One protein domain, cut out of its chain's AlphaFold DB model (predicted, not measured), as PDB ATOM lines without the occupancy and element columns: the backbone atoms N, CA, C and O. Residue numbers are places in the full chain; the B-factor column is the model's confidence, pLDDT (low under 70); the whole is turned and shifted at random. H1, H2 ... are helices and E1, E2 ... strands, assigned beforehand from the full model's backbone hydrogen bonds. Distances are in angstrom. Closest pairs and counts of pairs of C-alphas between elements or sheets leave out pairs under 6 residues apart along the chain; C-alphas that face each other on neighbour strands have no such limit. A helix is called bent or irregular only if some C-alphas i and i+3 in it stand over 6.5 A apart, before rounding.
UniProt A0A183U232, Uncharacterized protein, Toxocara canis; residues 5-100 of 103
ATOM      1  N   LYS A   5      18.974  22.318 -15.416       84.62
ATOM      2  CA  LYS A   5      19.172  23.185 -16.581       84.62
ATOM      3  C   LYS A   5      17.865  23.391 -17.323       84.62
ATOM      4  O   LYS A   5      17.103  22.446 -17.501       84.62
ATOM      5  N   VAL A   6      17.634  24.617 -17.772       84.44
ATOM      6  CA  VAL A   6      16.442  25.004 -18.525       84.44
ATOM      7  C   VAL A   6      16.849  25.432 -19.932       84.44
ATOM      8  O   VAL A   6      17.843  26.137 -20.119       84.44
ATOM      9  N   SER A   7      16.080  24.988 -20.920       86.81
ATOM     10  CA  SER A   7      16.177  25.431 -22.308       86.81
ATOM     11  C   SER A   7      14.818  25.942 -22.758       86.81
ATOM     12  O   SER A   7      13.808  25.279 -22.521       86.81
ATOM     13  N   VAL A   8      14.792  27.104 -23.406       85.88
ATOM     14  CA  VAL A   8      13.565  27.689 -23.949       85.88
ATOM     15  C   VAL A   8      13.690  27.831 -25.458       85.88
ATOM     16  O   VAL A   8      14.570  28.532 -25.958       85.88
ATOM     17  N   THR A   9      12.771  27.196 -26.172       88.88
ATOM     18  CA  THR A   9      12.592  27.366 -27.612       88.88
ATOM     19  C   THR A   9      11.438  28.325 -27.855       88.88
ATOM     20  O   THR A   9      10.376  28.203 -27.243       88.88
ATOM     21  N   VAL A  10      11.641  29.286 -28.754       85.50
ATOM     22  CA  VAL A  10      10.621  30.265 -29.137       85.50
ATOM     23  C   VAL A  10      10.286  30.057 -30.601       85.50
ATOM     24  O   VAL A  10      11.182  30.071 -31.436       85.50
ATOM     25  N   SER A  11       9.006  29.914 -30.922       88.31
ATOM     26  CA  SER A  11       8.537  29.750 -32.297       88.31
ATOM     27  C   SER A  11       7.490  30.792 -32.650       88.31
ATOM     28  O   SER A  11       6.686  31.188 -31.809       88.31
ATOM     29  N   LYS A  12       7.454  31.209 -33.914       86.69
ATOM     30  CA  LYS A  12       6.400  32.063 -34.471       86.69
ATOM     31  C   LYS A  12       5.457  31.267 -35.351       86.69
ATOM     32  O   LYS A  12       5.892  30.357 -36.055       86.69
ATOM     33  N   TYR A  13       4.184  31.642 -35.359       87.75
ATOM     34  CA  TYR A  13       3.236  31.067 -36.306       87.75
ATOM     35  C   TYR A  13       3.349  31.789 -37.651       87.75
ATOM     36  O   TYR A  13       2.935  32.942 -37.778       87.75
ATOM     37  N   SER A  14       3.957  31.150 -38.650       85.69
ATOM     38  CA  SER A  14       4.140  31.749 -39.977       85.69
ATOM     39  C   SER A  14       4.238  30.702 -41.085       85.69
ATOM     40  O   SER A  14       4.381  29.505 -40.831       85.69
ATOM     41  N   THR A  15       4.192  31.150 -42.335       87.25
ATOM     42  CA  THR A  15       4.593  30.341 -43.491       87.25
ATOM     43  C   THR A  15       6.120  30.240 -43.581       87.25
ATOM     44  O   THR A  15       6.848  30.964 -42.889       87.25
ATOM     45  N   THR A  16       6.612  29.332 -44.425       80.69
ATOM     46  CA  THR A  16       8.037  29.206 -44.771       80.69
ATOM     47  C   THR A  16       8.228  29.434 -46.266       80.69
ATOM     48  O   THR A  16       7.274  29.388 -47.037       80.69
ATOM     49  N   TRP A  17       9.469  29.643 -46.711       79.88
ATOM     50  CA  TRP A  17       9.800  29.798 -48.136       79.88
ATOM     51  C   TRP A  17       9.360  28.635 -49.042       79.88
ATOM     52  O   TRP A  17       9.236  28.828 -50.247       79.88
ATOM     53  N   PHE A  18       9.088  27.456 -48.476       85.69
ATOM     54  CA  PHE A  18       8.669  26.263 -49.217       85.69
ATOM     55  C   PHE A  18       7.207  25.861 -48.999       85.69
ATOM     56  O   PHE A  18       6.754  24.886 -49.593       85.69
ATOM     57  N   SER A  19       6.469  26.548 -48.122       85.25
ATOM     58  CA  SER A  19       5.105  26.158 -47.761       85.25
ATOM     59  C   SER A  19       4.224  27.373 -47.514       85.25
ATOM     60  O   SER A  19       4.556  28.247 -46.716       85.25
ATOM     61  N   SER A  20       3.058  27.383 -48.158       86.38
ATOM     62  CA  SER A  20       1.985  28.354 -47.920       86.38
ATOM     63  C   SER A  20       1.154  28.041 -46.669       86.38
ATOM     64  O   SER A  20       0.314  28.851 -46.284       86.38
ATOM     65  N   THR A  21       1.387  26.902 -46.012       90.06
ATOM     66  CA  THR A  21       0.697  26.529 -44.774       90.06
ATOM     67  C   THR A  21       1.406  27.147 -43.572       90.06
ATOM     68  O   THR A  21       2.616  26.980 -43.397       90.06
ATOM     69  N   CYS A  22       0.651  27.841 -42.718       88.06
ATOM     70  CA  CYS A  22       1.180  28.358 -41.461       88.06
ATOM     71  C   CYS A  22       1.515  27.216 -40.494       88.06
ATOM     72  O   CYS A  22       0.701  26.324 -40.251       88.06
ATOM     73  N   GLN A  23       2.701  27.284 -39.903       90.00
ATOM     74  CA  GLN A  23       3.180  26.351 -38.890       90.00
ATOM     75  C   GLN A  23       4.026  27.088 -37.850       90.00
ATOM     76  O   GLN A  23       4.390  28.253 -38.034       90.00
ATOM     77  N   TRP A  24       4.325  26.417 -36.743       90.00
ATOM     78  CA  TRP A  24       5.249  26.940 -35.745       90.00
ATOM     79  C   TRP A  24       6.678  26.813 -36.262       90.00
ATOM     80  O   TRP A  24       7.186  25.708 -36.421       90.00
ATOM     81  N   ASN A  25       7.317  27.949 -36.515       88.19
ATOM     82  CA  ASN A  25       8.698  28.011 -36.970       88.19
ATOM     83  C   ASN A  25       9.570  28.541 -35.845       88.19
ATOM     84  O   ASN A  25       9.318  29.640 -35.346       88.19
ATOM     85  N   GLU A  26      10.585  27.770 -35.470       88.19
ATOM     86  CA  GLU A  26      11.557  28.179 -34.465       88.19
ATOM     87  C   GLU A  26      12.252  29.480 -34.879       88.19
ATOM     88  O   GLU A  26      12.674  29.669 -36.023       88.19
ATOM     89  N   ILE A  27      12.343  30.397 -33.924       83.75
ATOM     90  CA  ILE A  27      13.117  31.621 -34.026       83.75
ATOM     91  C   ILE A  27      14.504  31.284 -33.483       83.75
ATOM     92  O   ILE A  27      14.612  30.929 -32.309       83.75
ATOM     93  N   PRO A  28      15.568  31.401 -34.291       82.38
ATOM     94  CA  PRO A  28      16.909  31.097 -33.825       82.38
ATOM     95  C   PRO A  28      17.300  32.092 -32.731       82.38
ATOM     96  O   PRO A  28      17.578  33.260 -32.995       82.38
ATOM     97  N   THR A  29      17.322  31.621 -31.485       74.88
ATOM     98  CA  THR A  29      17.771  32.406 -30.325       74.88
ATOM     99  C   THR A  29      19.294  32.392 -30.179       74.88
ATOM    100  O   THR A  29      19.826  33.045 -29.288       74.88
ATOM    101  N   PHE A  30      19.997  31.628 -31.029       77.44
ATOM    102  CA  PHE A  30      21.453  31.437 -31.011       77.44
ATOM    103  C   PHE A  30      22.007  31.072 -29.623       77.44
ATOM    104  O   PHE A  30      23.110  31.463 -29.256       77.44
ATOM    105  N   GLY A  31      21.227  30.317 -28.842       71.19
ATOM    106  CA  GLY A  31      21.618  29.872 -27.506       71.19
ATOM    107  C   GLY A  31      21.402  30.901 -26.395       71.19
ATOM    108  O   GLY A  31      21.734  30.609 -25.253       71.19
ATOM    109  N   LEU A  32      20.799  32.063 -26.678       73.19
ATOM    110  CA  LEU A  32      20.488  33.065 -25.650       73.19
ATOM    111  C   LEU A  32      19.602  32.499 -24.531       73.19
ATOM    112  O   LEU A  32      19.721  32.905 -23.379       73.19
ATOM    113  N   LEU A  33      18.718  31.559 -24.874       74.50
ATOM    114  CA  LEU A  33      17.769  30.952 -23.943       74.50
ATOM    115  C   LEU A  33      18.073  29.475 -23.637       74.50
ATOM    116  O   LEU A  33      17.183  28.733 -23.217       74.50
ATOM    117  N   SER A  34      19.313  29.028 -23.856       78.75
ATOM    118  CA  SER A  34      19.752  27.669 -23.525       78.75
ATOM    119  C   SER A  34      20.639  27.648 -22.276       78.75
ATOM    120  O   SER A  34      21.237  28.651 -21.894       78.75
ATOM    121  N   ASN A  35      20.728  26.485 -21.622       76.69
ATOM    122  CA  ASN A  35      21.581  26.248 -20.446       76.69
ATOM    123  C   ASN A  35      21.332  27.178 -19.246       76.69
ATOM    124  O   ASN A  35      22.210  27.336 -18.388       76.69
ATOM    125  N   ILE A  36      20.127  27.740 -19.148       80.69
ATOM    126  CA  ILE A  36      19.715  28.574 -18.021       80.69
ATOM    127  C   ILE A  36      19.826  27.739 -16.744       80.69
ATOM    128  O   ILE A  36      19.408  26.579 -16.695       80.69
ATOM    129  N   ASP A  37      20.428  28.316 -15.707       82.50
ATOM    130  CA  ASP A  37      20.565  27.651 -14.418       82.50
ATOM    131  C   ASP A  37      19.224  27.645 -13.676       82.50
ATOM    132  O   ASP A  37      18.854  28.609 -13.003       82.50
ATOM    133  N   GLY A  38      18.483  26.544 -13.814       76.00
ATOM    134  CA  GLY A  38      17.181  26.394 -13.177       76.00
ATOM    135  C   GLY A  38      17.263  26.347 -11.653       76.00
ATOM    136  O   GLY A  38      16.294  26.719 -10.998       76.00
ATOM    137  N   CYS A  39      18.416  25.966 -11.085       78.75
ATOM    138  CA  CYS A  39      18.627  25.960  -9.637       78.75
ATOM    139  C   CYS A  39      18.695  27.374  -9.068       78.75
ATOM    140  O   CYS A  39      18.018  27.675  -8.086       78.75
ATOM    141  N   ASN A  40      19.506  28.237  -9.683       77.19
ATOM    142  CA  ASN A  40      19.625  29.631  -9.257       77.19
ATOM    143  C   ASN A  40      18.311  30.385  -9.436       77.19
ATOM    144  O   ASN A  40      17.981  31.254  -8.639       77.19
ATOM    145  N   PHE A  41      17.572  30.040 -10.481       71.94
ATOM    146  CA  PHE A  41      16.399  30.783 -10.892       71.94
ATOM    147  C   PHE A  41      15.124  30.385 -10.143       71.94
ATOM    148  O   PHE A  41      14.351  31.251  -9.745       71.94
ATOM    149  N   ALA A  42      14.916  29.087  -9.905       69.50
ATOM    150  CA  ALA A  42      13.753  28.594  -9.170       69.50
ATOM    151  C   ALA A  42      14.037  28.330  -7.679       69.50
ATOM    152  O   ALA A  42      13.123  27.924  -6.964       69.50
ATOM    153  N   HIS A  43      15.279  28.526  -7.211       74.69
ATOM    154  CA  HIS A  43      15.721  28.237  -5.837       74.69
ATOM    155  C   HIS A  43      15.287  26.846  -5.339       74.69
ATOM    156  O   HIS A  43      14.919  26.656  -4.182       74.69
ATOM    157  N   ASN A  44      15.308  25.860  -6.236       71.50
ATOM    158  CA  ASN A  44      14.657  24.560  -6.061       71.50
ATOM    159  C   ASN A  44      15.633  23.390  -5.879       71.50
ATOM    160  O   ASN A  44      15.213  22.232  -5.891       71.50
ATOM    161  N   CYS A  45      16.930  23.675  -5.759       77.06
ATOM    162  CA  CYS A  45      17.959  22.648  -5.690       77.06
ATOM    163  C   CYS A  45      18.455  22.409  -4.250       77.06
ATOM    164  O   CYS A  45      18.655  23.369  -3.506       77.06
ATOM    165  N   PRO A  46      18.713  21.142  -3.865       77.62
ATOM    166  CA  PRO A  46      18.582  19.944  -4.696       77.62
ATOM    167  C   PRO A  46      17.115  19.578  -4.957       77.62
ATOM    168  O   PRO A  46      16.284  19.679  -4.058       77.62
ATOM    169  N   LEU A  47      16.809  19.138  -6.182       73.56
ATOM    170  CA  LEU A  47      15.454  18.728  -6.549       73.56
ATOM    171  C   LEU A  47      15.023  17.544  -5.677       73.56
ATOM    172  O   LEU A  47      15.642  16.478  -5.713       73.56
ATOM    173  N   GLN A  48      13.960  17.728  -4.900       74.81
ATOM    174  CA  GLN A  48      13.371  16.670  -4.085       74.81
ATOM    175  C   GLN A  48      12.158  16.067  -4.795       74.81
ATOM    176  O   GLN A  48      11.424  16.756  -5.502       74.81
ATOM    177  N   LYS A  49      11.927  14.766  -4.593       74.69
ATOM    178  CA  LYS A  49      10.696  14.116  -5.060       74.69
ATOM    179  C   LYS A  49       9.502  14.713  -4.312       74.69
ATOM    180  O   LYS A  49       9.520  14.764  -3.087       74.69
ATOM    181  N   GLY A  50       8.459  15.108  -5.036       75.50
ATOM    182  CA  GLY A  50       7.250  15.681  -4.444       75.50
ATOM    183  C   GLY A  50       6.684  16.826  -5.275       75.50
ATOM    184  O   GLY A  50       7.028  16.983  -6.444       75.50
ATOM    185  N   LYS A  51       5.793  17.619  -4.668       71.12
ATOM    186  CA  LYS A  51       5.265  18.829  -5.306       71.12
ATOM    187  C   LYS A  51       6.386  19.853  -5.448       71.12
ATOM    188  O   LYS A  51       7.041  20.186  -4.466       71.12
ATOM    189  N   LEU A  52       6.551  20.362  -6.660       69.00
ATOM    190  CA  LEU A  52       7.543  21.368  -6.997       69.00
ATOM    191  C   LEU A  52       6.826  22.554  -7.649       69.00
ATOM    192  O   LEU A  52       6.181  22.389  -8.680       69.00
ATOM    193  N   GLU A  53       6.916  23.733  -7.032       72.44
ATOM    194  CA  GLU A  53       6.441  24.992  -7.617       72.44
ATOM    195  C   GLU A  53       7.637  25.721  -8.228       72.44
ATOM    196  O   GLU A  53       8.667  25.895  -7.577       72.44
ATOM    197  N   LEU A  54       7.512  26.125  -9.490       67.62
ATOM    198  CA  LEU A  54       8.583  26.766 -10.243       67.62
ATOM    199  C   LEU A  54       8.093  28.103 -10.765       67.62
ATOM    200  O   LEU A  54       7.105  28.170 -11.494       67.62
ATOM    201  N   ARG A  55       8.814  29.165 -10.414       71.75
ATOM    202  CA  ARG A  55       8.593  30.497 -10.970       71.75
ATOM    203  C   ARG A  55       9.701  30.771 -11.955       71.75
ATOM    204  O   ARG A  55      10.859  30.855 -11.564       71.75
ATOM    205  N   LEU A  56       9.328  30.869 -13.227       68.56
ATOM    206  CA  LEU A  56      10.272  31.073 -14.311       68.56
ATOM    207  C   LEU A  56      10.050  32.450 -14.959       68.56
ATOM    208  O   LEU A  56       9.297  32.527 -15.930       68.56
ATOM    209  N   PRO A  57      10.626  33.551 -14.433       69.38
ATOM    210  CA  PRO A  57      10.495  34.863 -15.068       69.38
ATOM    211  C   PRO A  57      11.238  34.923 -16.411       69.38
ATOM    212  O   PRO A  57      12.438  35.166 -16.476       69.38
ATOM    213  N   LEU A  58      10.518  34.693 -17.504       66.50
ATOM    214  CA  LEU A  58      11.087  34.745 -18.847       66.50
ATOM    215  C   LEU A  58      11.375  36.194 -19.240       66.50
ATOM    216  O   LEU A  58      10.464  36.947 -19.587       66.50
ATOM    217  N   ASP A  59      12.650  36.570 -19.201       68.62
ATOM    218  CA  ASP A  59      13.099  37.830 -19.773       68.62
ATOM    219  C   ASP A  59      13.219  37.688 -21.293       68.62
ATOM    220  O   ASP A  59      14.163  37.112 -21.833       68.62
ATOM    221  N   VAL A  60      12.211  38.208 -21.985       65.88
ATOM    222  CA  VAL A  60      12.151  38.229 -23.446       65.88
ATOM    223  C   VAL A  60      12.606  39.568 -24.034       65.88
ATOM    224  O   VAL A  60      12.408  39.810 -25.222       65.88
ATOM    225  N   SER A  61      13.235  40.445 -23.241       66.81
ATOM    226  CA  SER A  61      13.745  41.746 -23.708       66.81
ATOM    227  C   SER A  61      14.774  41.611 -24.836       66.81
ATOM    228  O   SER A  61      14.753  42.368 -25.805       66.81
ATOM    229  N   GLY A  62      15.612  40.570 -24.795       63.00
ATOM    230  CA  GLY A  62      16.533  40.240 -25.890       63.00
ATOM    231  C   GLY A  62      15.827  39.865 -27.200       63.00
ATOM    232  O   GLY A  62      16.423  39.931 -28.273       63.00
ATOM    233  N   LEU A  63      14.541  39.515 -27.132       64.62
ATOM    234  CA  LEU A  63      13.691  39.216 -28.279       64.62
ATOM    235  C   LEU A  63      12.798  40.401 -28.672       64.62
ATOM    236  O   LEU A  63      12.070  40.281 -29.654       64.62
ATOM    237  N   SER A  64      12.853  41.547 -27.978       63.34
ATOM    238  CA  SER A  64      12.019  42.728 -28.260       63.34
ATOM    239  C   SER A  64      12.000  43.178 -29.731       63.34
ATOM    240  O   SER A  64      10.909  43.498 -30.206       63.34
ATOM    241  N   PRO A  65      13.115  43.144 -30.499       62.75
ATOM    242  CA  PRO A  65      13.076  43.481 -31.925       62.75
ATOM    243  C   PRO A  65      12.201  42.524 -32.744       62.75
ATOM    244  O   PRO A  65      11.622  42.920 -33.751       62.75
ATOM    245  N   ILE A  66      12.113  41.262 -32.321       61.34
ATOM    246  CA  ILE A  66      11.385  40.199 -33.016       61.34
ATOM    247  C   ILE A  66       9.940  40.139 -32.509       61.34
ATOM    248  O   ILE A  66       9.022  40.078 -33.319       61.34
ATOM    249  N   ILE A  67       9.726  40.218 -31.190       60.44
ATOM    250  CA  ILE A  67       8.413  40.119 -30.531       60.44
ATOM    251  C   ILE A  67       7.460  41.220 -30.986       60.44
ATOM    252  O   ILE A  67       6.283  40.934 -31.184       60.44
ATOM    253  N   GLY A  68       7.955  42.435 -31.248       59.25
ATOM    254  CA  GLY A  68       7.130  43.514 -31.804       59.25
ATOM    255  C   GLY A  68       6.487  43.182 -33.161       59.25
ATOM    256  O   GLY A  68       5.526  43.834 -33.554       59.25
ATOM    257  N   MET A  69       6.980  42.156 -33.867       60.62
ATOM    258  CA  MET A  69       6.431  41.675 -35.141       60.62
ATOM    259  C   MET A  69       5.612  40.379 -35.007       60.62
ATOM    260  O   MET A  69       5.036  39.916 -35.993       60.62
ATOM    261  N   LEU A  70       5.579  39.752 -33.825       68.00
ATOM    262  CA  LEU A  70       4.929  38.456 -33.626       68.00
ATOM    263  C   LEU A  70       3.486  38.640 -33.172       68.00
ATOM    264  O   LEU A  70       3.219  39.041 -32.045       68.00
ATOM    265  N   THR A  71       2.538  38.263 -34.025       71.19
ATOM    266  CA  THR A  71       1.122  38.222 -33.640       71.19
ATOM    267  C   THR A  71       0.796  36.990 -32.798       71.19
ATOM    268  O   THR A  71      -0.051  37.077 -31.917       71.19
ATOM    269  N   ALA A  72       1.477  35.859 -33.018       84.12
ATOM    270  CA  ALA A  72       1.354  34.640 -32.221       84.12
ATOM    271  C   ALA A  72       2.711  33.939 -32.064       84.12
ATOM    272  O   ALA A  72       3.448  33.767 -33.044       84.12
ATOM    273  N   TYR A  73       3.021  33.503 -30.845       83.88
ATOM    274  CA  TYR A  73       4.255  32.790 -30.524       83.88
ATOM    275  C   TYR A  73       4.008  31.596 -29.601       83.88
ATOM    276  O   TYR A  73       3.044  31.546 -28.836       83.88
ATOM    277  N   GLN A  74       4.906  30.623 -29.701       89.62
ATOM    278  CA  GLN A  74       4.965  29.440 -28.860       89.62
ATOM    279  C   GLN A  74       6.269  29.471 -28.071       89.62
ATOM    280  O   GLN A  74       7.331  29.703 -28.644       89.62
ATOM    281  N   LEU A  75       6.178  29.210 -26.773       87.00
ATOM    282  CA  LEU A  75       7.317  28.941 -25.907       87.00
ATOM    283  C   LEU A  75       7.279  27.463 -25.540       87.00
ATOM    284  O   LEU A  75       6.254  26.977 -25.062       87.00
ATOM    285  N   GLU A  76       8.377  26.761 -25.767       91.25
ATOM    286  CA  GLU A  76       8.609  25.415 -25.256       91.25
ATOM    287  C   GLU A  76       9.725  25.501 -24.217       91.25
ATOM    288  O   GLU A  76      10.855  25.860 -24.536       91.25
ATOM    289  N   ILE A  77       9.390  25.215 -22.964       87.81
ATOM    290  CA  ILE A  77      10.292  25.304 -21.820       87.81
ATOM    291  C   ILE A  77      10.595  23.881 -21.375       87.81
ATOM    292  O   ILE A  77       9.721  23.190 -20.846       87.81
ATOM    293  N   LYS A  78      11.838  23.453 -21.571       89.19
ATOM    294  CA  LYS A  78      12.321  22.132 -21.173       89.19
ATOM    295  C   LYS A  78      13.260  22.240 -19.994       89.19
ATOM    296  O   LYS A  78      14.135  23.105 -19.957       89.19
ATOM    297  N   MET A  79      13.078  21.347 -19.036       85.75
ATOM    298  CA  MET A  79      13.902  21.251 -17.842       85.75
ATOM    299  C   MET A  79      14.603  19.910 -17.817       85.75
ATOM    300  O   MET A  79      13.979  18.870 -18.019       85.75
ATOM    301  N   TYR A  80      15.886  19.945 -17.495       85.56
ATOM    302  CA  TYR A  80      16.758  18.789 -17.497       85.56
ATOM    303  C   TYR A  80      17.374  18.580 -16.126       85.56
ATOM    304  O   TYR A  80      17.821  19.523 -15.460       85.56
ATOM    305  N   ASN A  81      17.439  17.317 -15.728       81.00
ATOM    306  CA  ASN A  81      18.239  16.885 -14.604       81.00
ATOM    307  C   ASN A  81      19.727  16.921 -14.992       81.00
ATOM    308  O   ASN A  81      20.189  16.145 -15.824       81.00
ATOM    309  N   ALA A  82      20.493  17.824 -14.385       75.00
ATOM    310  CA  ALA A  82      21.901  18.063 -14.693       75.00
ATOM    311  C   ALA A  82      22.835  17.627 -13.554       75.00
ATOM    312  O   ALA A  82      23.821  18.295 -13.238       75.00
ATOM    313  N   ASN A  83      22.515  16.512 -12.899       71.56
ATOM    314  CA  ASN A  83      23.338  15.970 -11.821       71.56
ATOM    315  C   ASN A  83      24.742  15.552 -12.316       71.56
ATOM    316  O   ASN A  83      24.841  14.835 -13.314       71.56
ATOM    317  N   PRO A  84      25.830  15.926 -11.612       63.22
ATOM    318  CA  PRO A  84      27.189  15.491 -11.930       63.22
ATOM    319  C   PRO A  84      27.287  13.960 -11.950       63.22
ATOM    320  O   PRO A  84      26.925  13.306 -10.973       63.22
ATOM    321  N   GLY A  85      27.780  13.398 -13.057       61.00
ATOM    322  CA  GLY A  85      27.935  11.950 -13.246       61.00
ATOM    323  C   GLY A  85      26.723  11.232 -13.851       61.00
ATOM    324  O   GLY A  85      26.807  10.034 -14.113       61.00
ATOM    325  N   ALA A  86      25.613  11.932 -14.109       60.34
ATOM    326  CA  ALA A  86      24.530  11.397 -14.928       60.34
ATOM    327  C   ALA A  86      24.895  11.552 -16.413       60.34
ATOM    328  O   ALA A  86      25.020  12.668 -16.909       60.34
ATOM    329  N   ASN A  87      25.066  10.434 -17.122       54.66
ATOM    330  CA  ASN A  87      25.398  10.437 -18.556       54.66
ATOM    331  C   ASN A  87      24.234  10.914 -19.437       54.66
ATOM    332  O   ASN A  87      24.450  11.345 -20.565       54.66
ATOM    333  N   ASN A  88      23.011  10.854 -18.908       57.72
ATOM    334  CA  ASN A  88      21.807  11.294 -19.586       57.72
ATOM    335  C   ASN A  88      21.213  12.446 -18.781       57.72
ATOM    336  O   ASN A  88      20.695  12.248 -17.682       57.72
ATOM    337  N   HIS A  89      21.314  13.658 -19.323       70.31
ATOM    338  CA  HIS A  89      20.572  14.810 -18.827       70.31
ATOM    339  C   HIS A  89      19.091  14.606 -19.151       70.31
ATOM    340  O   HIS A  89      18.603  15.058 -20.181       70.31
ATOM    341  N   GLU A  90      18.401  13.829 -18.317       79.31
ATOM    342  CA  GLU A  90      17.008  13.451 -18.543       79.31
ATOM    343  C   GLU A  90      16.100  14.681 -18.492       79.31
ATOM    344  O   GLU A  90      16.195  15.502 -17.572       79.31
ATOM    345  N   GLU A  91      15.210  14.801 -19.479       86.12
ATOM    346  CA  GLU A  91      14.121  15.770 -19.446       86.12
ATOM    347  C   GLU A  91      13.169  15.394 -18.305       86.12
ATOM    348  O   GLU A  91      12.626  14.291 -18.265       86.12
ATOM    349  N   ILE A  92      12.987  16.309 -17.356       82.94
ATOM    350  CA  ILE A  92      12.118  16.120 -16.186       82.94
ATOM    351  C   ILE A  92      10.813  16.909 -16.290       82.94
ATOM    352  O   ILE A  92       9.872  16.634 -15.547       82.94
ATOM    353  N   ALA A  93      10.755  17.895 -17.186       84.31
ATOM    354  CA  ALA A  93       9.542  18.631 -17.509       84.31
ATOM    355  C   ALA A  93       9.653  19.269 -18.896       84.31
ATOM    356  O   ALA A  93      10.707  19.788 -19.264       84.31
ATOM    357  N   CYS A  94       8.532  19.294 -19.611       89.00
ATOM    358  CA  CYS A  94       8.346  20.059 -20.834       89.00
ATOM    359  C   CYS A  94       7.003  20.783 -20.745       89.00
ATOM    360  O   CYS A  94       5.960  20.156 -20.545       89.00
ATOM    361  N   VAL A  95       7.038  22.109 -20.844       89.88
ATOM    362  CA  VAL A  95       5.848  22.959 -20.829       89.88
ATOM    363  C   VAL A  95       5.803  23.735 -22.130       89.88
ATOM    364  O   VAL A  95       6.693  24.534 -22.414       89.88
ATOM    365  N   THR A  96       4.731  23.533 -22.891       92.50
ATOM    366  CA  THR A  96       4.481  24.276 -24.125       92.50
ATOM    367  C   THR A  96       3.327  25.239 -23.914       92.50
ATOM    368  O   THR A  96       2.220  24.835 -23.561       92.50
ATOM    369  N   THR A  97       3.574  26.520 -24.162       88.56
ATOM    370  CA  THR A  97       2.557  27.574 -24.099       88.56
ATOM    371  C   THR A  97       2.491  28.304 -25.424       88.56
ATOM    372  O   THR A  97       3.511  28.780 -25.921       88.56
ATOM    373  N   GLN A  98       1.293  28.421 -25.982       89.94
ATOM    374  CA  GLN A  98       1.019  29.220 -27.172       89.94
ATOM    375  C   GLN A  98       0.240  30.455 -26.753       89.94
ATOM    376  O   GLN A  98      -0.715  30.361 -25.982       89.94
ATOM    377  N   MET A  99       0.654  31.614 -27.244       83.19
ATOM    378  CA  MET A  99       0.065  32.877 -26.839       83.19
ATOM    379  C   MET A  99       0.048  33.890 -27.978       83.19
ATOM    380  O   MET A  99       0.850  33.857 -28.913       83.19
ATOM    381  N   LYS A 100      -0.934  34.783 -27.887       77.75
ATOM    382  CA  LYS A 100      -1.163  35.892 -28.803       77.75
ATOM    383  C   LYS A 100      -1.051  37.170 -27.980       77.75
ATOM    384  O   LYS A 100      -1.889  37.384 -27.108       77.75
TER     385      LYS A 100
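Overview. This is residues 5 to 100 of the 103 residues of an uncharacterized protein of Toxocara canis (UniProt A0A183U232). A four-stranded antiparallel sheet, twisted and curled like part of a barrel, makes a long wall, with the two short helices H1 and H2 and the long stretch between them to one side of it. Between E2 and E3 a long excursion runs back along the sheet to H1, near the first residues of E1, then returns to H2 before E3. The 96 printed residues hold E1, E2, H1, H2, E3 and E4 in that order; the sheet order is E2, E1, E3, E4, and the class is mixed, helices and strands. The whole is loose, with a radius of gyration of the C-alphas of 15.5 A, and spans 46 by 26 by 24 A.

Along the chain. E1, residues 5 to 16, begins at C-alpha 5 (19.172, 23.185, -16.581), measures 30.9 A and bends by 69 degrees at residue 13. E2, residues 19 to 26, 14.9 A, bends by 86 degrees at residue 22. H1 is residues 38 to 42, 5.7 A. H2, residues 61 to 67, 8.8 A, is irregular: C-alphas 62 and 65 are 7.7 A apart. E3 is residues 73 to 81, 26.5 A. E4, residues 91 to 99, 23.3 A, ends at C-alpha 99 (0.065, 32.877, -26.839).

Arrangement. E1 and E2 form a hairpin, with N 12 and O 25 2.8 A apart. E1 and E3 are antiparallel at 154 degrees, with N 7 and O 78 2.9 A apart. E3 and E4 form a hairpin, with N 77 and O 95 2.8 A apart. E2, H1, H2 and E3 make a split strand-helix-strand unit, E1 standing between its two strands, with a right-handed crossover. H1 is on the sheet at a height of 8.0 A; its closest C-alpha pair with E1 is Gly 38 and Lys 5, 5.1 A. H2 is only just not on the sheet, with 4 pairs of C-alphas within 10 A, and apart from H1. In H1 the O i to N i+4 pair is within hydrogen-bond range; in H2 1 of 3 is, and 2 of 4 O i to N i+3 pairs.

Size, cuts and confidence. The C-alphas farthest apart, of Ser 20 and Pro 46, are 47.1 A apart. The printed part has no cut; the links E2 to H1 and H1 to H2 are long. Its mean pLDDT is 77.6, with residues 56 to 70 and 84 to 88 among those under 70.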